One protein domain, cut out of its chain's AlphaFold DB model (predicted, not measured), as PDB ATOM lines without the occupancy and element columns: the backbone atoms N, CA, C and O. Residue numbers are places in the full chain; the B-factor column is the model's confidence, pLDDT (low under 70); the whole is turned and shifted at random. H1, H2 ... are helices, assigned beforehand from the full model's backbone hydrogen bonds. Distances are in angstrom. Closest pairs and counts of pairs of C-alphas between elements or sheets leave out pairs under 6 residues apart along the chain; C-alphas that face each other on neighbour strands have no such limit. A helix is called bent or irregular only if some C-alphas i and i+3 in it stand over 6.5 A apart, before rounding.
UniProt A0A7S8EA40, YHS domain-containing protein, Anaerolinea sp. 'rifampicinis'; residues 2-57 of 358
ATOM      1  N   ILE A   2     -13.441  -0.564   8.277       62.28
ATOM      2  CA  ILE A   2     -14.505  -1.491   8.736       62.28
ATOM      3  C   ILE A   2     -14.680  -2.717   7.806       62.28
ATOM      4  O   ILE A   2     -14.960  -3.816   8.272       62.28
ATOM      5  N   HIS A   3     -14.456  -2.567   6.494       63.56
ATOM      6  CA  HIS A   3     -14.623  -3.667   5.529       63.56
ATOM      7  C   HIS A   3     -13.563  -4.778   5.621       63.56
ATOM      8  O   HIS A   3     -13.884  -5.923   5.320       63.56
ATOM      9  N   SER A   4     -12.330  -4.474   6.042       69.00
ATOM     10  CA  SER A   4     -11.272  -5.485   6.204       69.00
ATOM     11  C   SER A   4     -11.568  -6.430   7.372       69.00
ATOM     12  O   SER A   4     -11.450  -7.641   7.223       69.00
ATOM     13  N   SER A   5     -12.079  -5.901   8.487       79.25
ATOM     14  CA  SER A   5     -12.421  -6.686   9.680       79.25
ATOM     15  C   SER A   5     -13.619  -7.623   9.476       79.25
ATOM     16  O   SER A   5     -13.690  -8.680  10.095       79.25
ATOM     17  N   PHE A   6     -14.557  -7.277   8.586       86.25
ATOM     18  CA  PHE A   6     -15.690  -8.147   8.251       86.25
ATOM     19  C   PHE A   6     -15.245  -9.404   7.487       86.25
ATOM     20  O   PHE A   6     -15.642 -10.514   7.836       86.25
ATOM     21  N   TRP A   7     -14.377  -9.243   6.484       87.19
ATOM     22  CA  TRP A   7     -13.832 -10.369   5.722       87.19
ATOM     23  C   TRP A   7     -12.983 -11.302   6.588       87.19
ATOM     24  O   TRP A   7     -13.093 -12.518   6.457       87.19
ATOM     25  N   GLU A   8     -12.198 -10.757   7.517       87.94
ATOM     26  CA  GLU A   8     -11.428 -11.548   8.486       87.94
ATOM     27  C   GLU A   8     -12.335 -12.399   9.388       87.94
ATOM     28  O   GLU A   8     -12.085 -13.594   9.556       87.94
ATOM     29  N   LEU A   9     -13.433 -11.830   9.901       90.12
ATOM     30  CA  LEU A   9     -14.422 -12.558  10.704       90.12
ATOM     31  C   LEU A   9     -15.127 -13.661   9.900       90.12
ATOM     32  O   LEU A   9     -15.302 -14.772  10.405       90.12
ATOM     33  N   CYS A  10     -15.489 -13.393   8.643       90.62
ATOM     34  CA  CYS A  10     -16.081 -14.396   7.755       90.62
ATOM     35  C   CYS A  10     -15.112 -15.551   7.458       90.62
ATOM     36  O   CYS A  10     -15.509 -16.714   7.531       90.62
ATOM     37  N   CYS A  11     -13.841 -15.253   7.172       92.12
ATOM     38  CA  CYS A  11     -12.810 -16.266   6.937       92.12
ATOM     39  C   CYS A  11     -12.559 -17.129   8.182       92.12
ATOM     40  O   CYS A  11     -12.451 -18.350   8.076       92.12
ATOM     41  N   LEU A  12     -12.514 -16.514   9.367       93.25
ATOM     42  CA  LEU A  12     -12.301 -17.216  10.632       93.25
ATOM     43  C   LEU A  12     -13.507 -18.100  10.995       93.25
ATOM     44  O   LEU A  12     -13.333 -19.250  11.399       93.25
ATOM     45  N   GLY A  13     -14.730 -17.613  10.755       92.81
ATOM     46  CA  GLY A  13     -15.957 -18.400  10.895       92.81
ATOM     47  C   GLY A  13     -16.011 -19.597   9.940       92.81
ATOM     48  O   GLY A  13     -16.316 -20.712  10.364       92.81
ATOM     49  N   ALA A  14     -15.647 -19.399   8.669       93.38
ATOM     50  CA  ALA A  14     -15.572 -20.480   7.687       93.38
ATOM     51  C   ALA A  14     -14.517 -21.533   8.072       93.38
ATOM     52  O   ALA A  14     -14.790 -22.732   8.005       93.38
ATOM     53  N   ALA A  15     -13.342 -21.103   8.543       93.56
ATOM     54  CA  ALA A  15     -12.290 -22.006   9.003       93.56
ATOM     55  C   ALA A  15     -12.734 -22.849  10.213       93.56
ATOM     56  O   ALA A  15     -12.519 -24.062  10.226       93.56
ATOM     57  N   LEU A  16     -13.407 -22.241  11.197       94.06
ATOM     58  CA  LEU A  16     -13.962 -22.953  12.352       94.06
ATOM     59  C   LEU A  16     -15.053 -23.950  11.948       94.06
ATOM     60  O   LEU A  16     -15.079 -25.069  12.461       94.06
ATOM     61  N   PHE A  17     -15.923 -23.581  11.004       94.69
ATOM     62  CA  PHE A  17     -16.955 -24.479  10.489       94.69
ATOM     63  C   PHE A  17     -16.347 -25.698   9.783       94.69
ATOM     64  O   PHE A  17     -16.745 -26.833  10.056       94.69
ATOM     65  N   VAL A  18     -15.347 -25.488   8.922       95.31
ATOM     66  CA  VAL A  18     -14.630 -26.577   8.240       95.31
ATOM     67  C   VAL A  18     -13.902 -27.462   9.252       95.31
ATOM     68  O   VAL A  18     -14.024 -28.683   9.186       95.31
ATOM     69  N   ALA A  19     -13.205 -26.873  10.226       94.62
ATOM     70  CA  ALA A  19     -12.519 -27.622  11.276       94.62
ATOM     71  C   ALA A  19     -13.495 -28.448  12.131       94.62
ATOM     72  O   ALA A  19     -13.209 -29.605  12.433       94.62
ATOM     73  N   SER A  20     -14.662 -27.892  12.474       94.19
ATOM     74  CA  SER A  20     -15.718 -28.583  13.222       94.19
ATOM     75  C   SER A  20     -16.292 -29.770  12.443       94.19
ATOM     76  O   SER A  20     -16.358 -30.879  12.974       94.19
ATOM     77  N   ASN A  21     -16.621 -29.580  11.161       93.69
ATOM     78  CA  ASN A  21     -17.113 -30.658  10.298       93.69
ATOM     79  C   ASN A  21     -16.052 -31.744  10.080       93.69
ATOM     80  O   ASN A  21     -16.362 -32.934  10.141       93.69
ATOM     81  N   LEU A  22     -14.789 -31.355   9.882       94.25
ATOM     82  CA  LEU A  22     -13.678 -32.294   9.732       94.25
ATOM     83  C   LEU A  22     -13.443 -33.086  11.027       94.25
ATOM     84  O   LEU A  22     -13.252 -34.302  10.987       94.25
ATOM     85  N   TRP A  23     -13.514 -32.418  12.181       94.25
ATOM     86  CA  TRP A  23     -13.439 -33.063  13.488       94.25
ATOM     87  C   TRP A  23     -14.584 -34.059  13.680       94.25
ATOM     88  O   TRP A  23     -14.326 -35.207  14.040       94.25
ATOM     89  N   PHE A  24     -15.823 -33.667  13.368       92.62
ATOM     90  CA  PHE A  24     -17.000 -34.534  13.453       92.62
ATOM     91  C   PHE A  24     -16.867 -35.761  12.541       92.62
ATOM     92  O   PHE A  24     -17.085 -36.893  12.977       92.62
ATOM     93  N   TYR A  25     -16.416 -35.567  11.301       90.94
ATOM     94  CA  TYR A  25     -16.167 -36.660  10.364       90.94
ATOM     95  C   TYR A  25     -15.112 -37.647  10.892       90.94
ATOM     96  O   TYR A  25     -15.334 -38.858  10.884       90.94
ATOM     97  N   ILE A  26     -13.979 -37.148  11.397       89.88
ATOM     98  CA  ILE A  26     -12.864 -37.986  11.867       89.88
ATOM     99  C   ILE A  26     -13.179 -38.669  13.206       89.88
ATOM    100  O   ILE A  26     -12.770 -39.813  13.413       89.88
ATOM    101  N   ARG A  27     -13.869 -37.990  14.130       90.62
ATOM    102  CA  ARG A  27     -14.107 -38.476  15.502       90.62
ATOM    103  C   ARG A  27     -15.429 -39.209  15.698       90.62
ATOM    104  O   ARG A  27     -15.510 -39.990  16.643       90.62
ATOM    105  N   VAL A  28     -16.421 -38.992  14.838       89.44
ATOM    106  CA  VAL A  28     -17.760 -39.584  14.981       89.44
ATOM    107  C   VAL A  28     -18.120 -40.414  13.753       89.44
ATOM    108  O   VAL A  28     -18.252 -41.631  13.865       89.44
ATOM    109  N   LEU A  29     -18.203 -39.800  12.569       90.00
ATOM    110  CA  LEU A  29     -18.764 -40.461  11.383       90.00
ATOM    111  C   LEU A  29     -17.917 -41.659  10.912       90.00
ATOM    112  O   LEU A  29     -18.430 -42.762  10.724       90.00
ATOM    113  N   ARG A  30     -16.599 -41.464  10.771       90.62
ATOM    114  CA  ARG A  30     -15.672 -42.496  10.285       90.62
ATOM    115  C   ARG A  30     -15.531 -43.682  11.262       90.62
ATOM    116  O   ARG A  30     -15.537 -44.819  10.789       90.62
ATOM    117  N   PRO A  31     -15.430 -43.485  12.594       90.19
ATOM    118  CA  PRO A  31     -15.478 -44.586  13.560       90.19
ATOM    119  C   PRO A  31     -16.793 -45.380  13.551       90.19
ATOM    120  O   PRO A  31     -16.738 -46.606  13.602       90.19
ATOM    121  N   VAL A  32     -17.954 -44.721  13.430       89.81
ATOM    122  CA  VAL A  32     -19.260 -45.410  13.349       89.81
ATOM    123  C   VAL A  32     -19.347 -46.293  12.102       89.81
ATOM    124  O   VAL A  32     -19.760 -47.445  12.197       89.81
ATOM    125  N   GLN A  33     -18.898 -45.800  10.944       88.62
ATOM    126  CA  GLN A  33     -18.862 -46.593   9.707       88.62
ATOM    127  C   GLN A  33     -17.973 -47.836   9.841       88.62
ATOM    128  O   GLN A  33     -18.363 -48.921   9.415       88.62
ATOM    129  N   LYS A  34     -16.798 -47.700  10.473       87.69
ATOM    130  CA  LYS A  34     -15.917 -48.843  10.758       87.69
ATOM    131  C   LYS A  34     -16.591 -49.870  11.662       87.69
ATOM    132  O   LYS A  34     -16.526 -51.056  11.365       87.69
ATOM    133  N   LEU A  35     -17.250 -49.418  12.727       87.12
ATOM    134  CA  LEU A  35     -17.958 -50.306  13.647       87.12
ATOM    135  C   LEU A  35     -19.114 -51.041  12.947       87.12
ATOM    136  O   LEU A  35     -19.303 -52.233  13.161       87.12
ATOM    137  N   SER A  36     -19.846 -50.356  12.064       88.44
ATOM    138  CA  SER A  36     -20.898 -50.973  11.246       88.44
ATOM    139  C   SER A  36     -20.346 -52.050  10.312       88.44
ATOM    140  O   SER A  36     -20.975 -53.094  10.165       88.44
ATOM    141  N   LEU A  37     -19.190 -51.820   9.683       86.81
ATOM    142  CA  LEU A  37     -18.536 -52.818   8.832       86.81
ATOM    143  C   LEU A  37     -18.114 -54.048   9.644       86.81
ATOM    144  O   LEU A  37     -18.422 -55.166   9.242       86.81
ATOM    145  N   GLN A  38     -17.503 -53.841  10.815       87.38
ATOM    146  CA  GLN A  38     -17.143 -54.927  11.735       87.38
ATOM    147  C   GLN A  38     -18.381 -55.739  12.158       87.38
ATOM    148  O   GLN A  38     -18.347 -56.964  12.177       87.38
ATOM    149  N   ALA A  39     -19.510 -55.077  12.438       85.38
ATOM    150  CA  ALA A  39     -20.760 -55.753  12.792       85.38
ATOM    151  C   ALA A  39     -21.319 -56.624  11.650       85.38
ATOM    152  O   ALA A  39     -21.804 -57.729  11.896       85.38
ATOM    153  N   VAL A  40     -21.228 -56.155  10.400       86.00
ATOM    154  CA  VAL A  40     -21.631 -56.943   9.221       86.00
ATOM    155  C   VAL A  40     -20.714 -58.153   9.041       86.00
ATOM    156  O   VAL A  40     -21.209 -59.258   8.838       86.00
ATOM    157  N   GLN A  41     -19.401 -57.978   9.185       85.12
ATOM    158  CA  GLN A  41     -18.425 -59.072   9.118       85.12
ATOM    159  C   GLN A  41     -18.683 -60.141  10.186       85.12
ATOM    160  O   GLN A  41     -18.705 -61.333   9.885       85.12
ATOM    161  N   LEU A  42     -19.003 -59.724  11.413       83.50
ATOM    162  CA  LEU A  42     -19.418 -60.640  12.474       83.50
ATOM    163  C   LEU A  42     -20.662 -61.454  12.091       83.50
ATOM    164  O   LEU A  42     -20.692 -62.657  12.335       83.50
ATOM    165  N   SER A  43     -21.670 -60.833  11.463       81.19
ATOM    166  CA  SER A  43     -22.869 -61.554  11.003       81.19
ATOM    167  C   SER A  43     -22.571 -62.605   9.925       81.19
ATOM    168  O   SER A  43     -23.346 -63.539   9.742       81.19
ATOM    169  N   GLN A  44     -21.431 -62.473   9.244       84.62
ATOM    170  CA  GLN A  44     -20.928 -63.410   8.239       84.62
ATOM    171  C   GLN A  44     -19.942 -64.439   8.826       84.62
ATOM    172  O   GLN A  44     -19.442 -65.287   8.095       84.62
ATOM    173  N   GLY A  45     -19.678 -64.394  10.139       78.12
ATOM    174  CA  GLY A  45     -18.787 -65.323  10.842       78.12
ATOM    175  C   GLY A  45     -17.334 -64.853  10.989       78.12
ATOM    176  O   GLY A  45     -16.536 -65.554  11.608       78.12
ATOM    177  N   GLU A  46     -16.974 -63.666  10.493       82.12
ATOM    178  CA  GLU A  46     -15.625 -63.093  10.626       82.12
ATOM    179  C   GLU A  46     -15.451 -62.395  11.988       82.12
ATOM    180  O   GLU A  46     -15.547 -61.168  12.123       82.12
ATOM    181  N   MET A  47     -15.200 -63.189  13.031       75.44
ATOM    182  CA  MET A  47     -15.111 -62.696  14.414       75.44
ATOM    183  C   MET A  47     -13.835 -61.896  14.722       75.44
ATOM    184  O   MET A  47     -13.853 -61.054  15.620       75.44
ATOM    185  N   ASP A  48     -12.755 -62.100  13.964       78.88
ATOM    186  CA  ASP A  48     -11.467 -61.418  14.181       78.88
ATOM    187  C   ASP A  48     -11.521 -59.920  13.807       78.88
ATOM    188  O   ASP A  48     -10.670 -59.120  14.203       78.88
ATOM    189  N   SER A  49     -12.572 -59.494  13.096       72.31
ATOM    190  CA  SER A  49     -12.791 -58.097  12.700       72.31
ATOM    191  C   SER A  49     -12.846 -57.124  13.892       72.31
ATOM    192  O   SER A  49     -12.492 -55.949  13.739       72.31
ATOM    193  N   PHE A  50     -13.220 -57.594  15.090       72.38
ATOM    194  CA  PHE A  50     -13.341 -56.790  16.316       72.38
ATOM    195  C   PHE A  50     -12.042 -56.615  17.123       72.38
ATOM    196  O   PHE A  50     -12.036 -55.836  18.089       72.38
ATOM    197  N   ASP A  51     -10.937 -57.243  16.711       71.50
ATOM    198  CA  ASP A  51      -9.623 -57.076  17.350       71.50
ATOM    199  C   ASP A  51      -8.982 -55.719  17.020       71.50
ATOM    200  O   ASP A  51      -8.138 -55.195  17.756       71.50
ATOM    201  N   HIS A  52      -9.426 -55.084  15.934       73.12
ATOM    202  CA  HIS A  52      -8.923 -53.787  15.500       73.12
ATOM    203  C   HIS A  52      -9.663 -52.610  16.158       73.12
ATOM    204  O   HIS A  52     -10.893 -52.559  16.243       73.12
ATOM    205  N   GLN A  53      -8.903 -51.599  16.595       74.12
ATOM    206  CA  GLN A  53      -9.463 -50.390  17.208       74.12
ATOM    207  C   GLN A  53     -10.149 -49.490  16.163       74.12
ATOM    208  O   GLN A  53      -9.537 -49.086  15.173       74.12
ATOM    209  N   CYS A  54     -11.398 -49.086  16.423       71.62
ATOM    210  CA  CYS A  54     -12.146 -48.183  15.537       71.62
ATOM    211  C   CYS A  54     -11.964 -46.679  15.852       71.62
ATOM    212  O   CYS A  54     -12.432 -45.837  15.087       71.62
ATOM    213  N   GLY A  55     -11.217 -46.310  16.903       77.50
ATOM    214  CA  GLY A  55     -11.065 -44.914  17.338       77.50
ATOM    215  C   GLY A  55     -12.397 -44.279  17.774       77.50
ATOM    216  O   GLY A  55     -13.369 -44.983  18.027       77.50
ATOM    217  N   GLY A  56     -12.442 -42.948  17.867       86.44
ATOM    218  CA  GLY A  56     -13.672 -42.187  18.127       86.44
ATOM    219  C   GLY A  56     -13.844 -41.646  19.550       86.44
ATOM    220  O   GLY A  56     -12.909 -41.657  20.360       86.44
ATOM    221  N   ILE A  57     -15.031 -41.095  19.806       87.94
ATOM    222  CA  ILE A  57     -15.472 -40.562  21.107       87.94
ATOM    223  C   ILE A  57     -15.677 -41.688  22.148       87.94
ATOM    224  O   ILE A  57     -15.751 -42.861  21.758       87.94
TER     225      ILE A  57
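This is residues 2 to 57 of the 358 residues of the protein "YHS domain-containing protein" of Anaerolinea sp. 'rifampicinis' (UniProt A0A7S8EA40). One long helix, H1, runs nearly straight and makes the length of a rod; after its last residue the chain folds back through the short helix H2, and residues 52 to 57 run back along H1b. The printed part has 56 residues, with two named helices, H1 then H2, and no named strand: all helix. It is extended, with a radius of gyration of the C-alphas of 19.0 A, and spans 64 by 15 by 10 A.

Look first at H1, residues 2 to 43, assigned as one helix by its hydrogen bonds but bent: C-alphas 27 and 30 are 6.8 A apart. Its arms H1a, residues 2 to 27, and H1b, residues 30 to 43, stand at a shallow tilt of 17 degrees. H2, residues 47 to 51, touches H1b at residues 38 to 42 alone; the closest C-alphas, of Gln 38 and Ser 49, are 5.5 A apart. H1a and H2 are apart. Every O i to N i+4 pair is within hydrogen-bond range in H1b, 21 of 22 in H1a and 0 of 1 in H2, where 1 of 2 O i to N i+3 pairs is.

Find C-alpha 2 at (-14.505, -1.491, 8.736); from there H1a runs 37.6 A. H1b runs 20.4 A, to C-alpha 43 at (-22.869, -61.554, 11.003). H2 ends at C-alpha 51, (-9.623, -57.076, 17.350).

Residues 2 to 23 stand free. The link from H1 to H2 is tight, and the printed part has no cut. Residues 2 to 4 have pLDDT under 70.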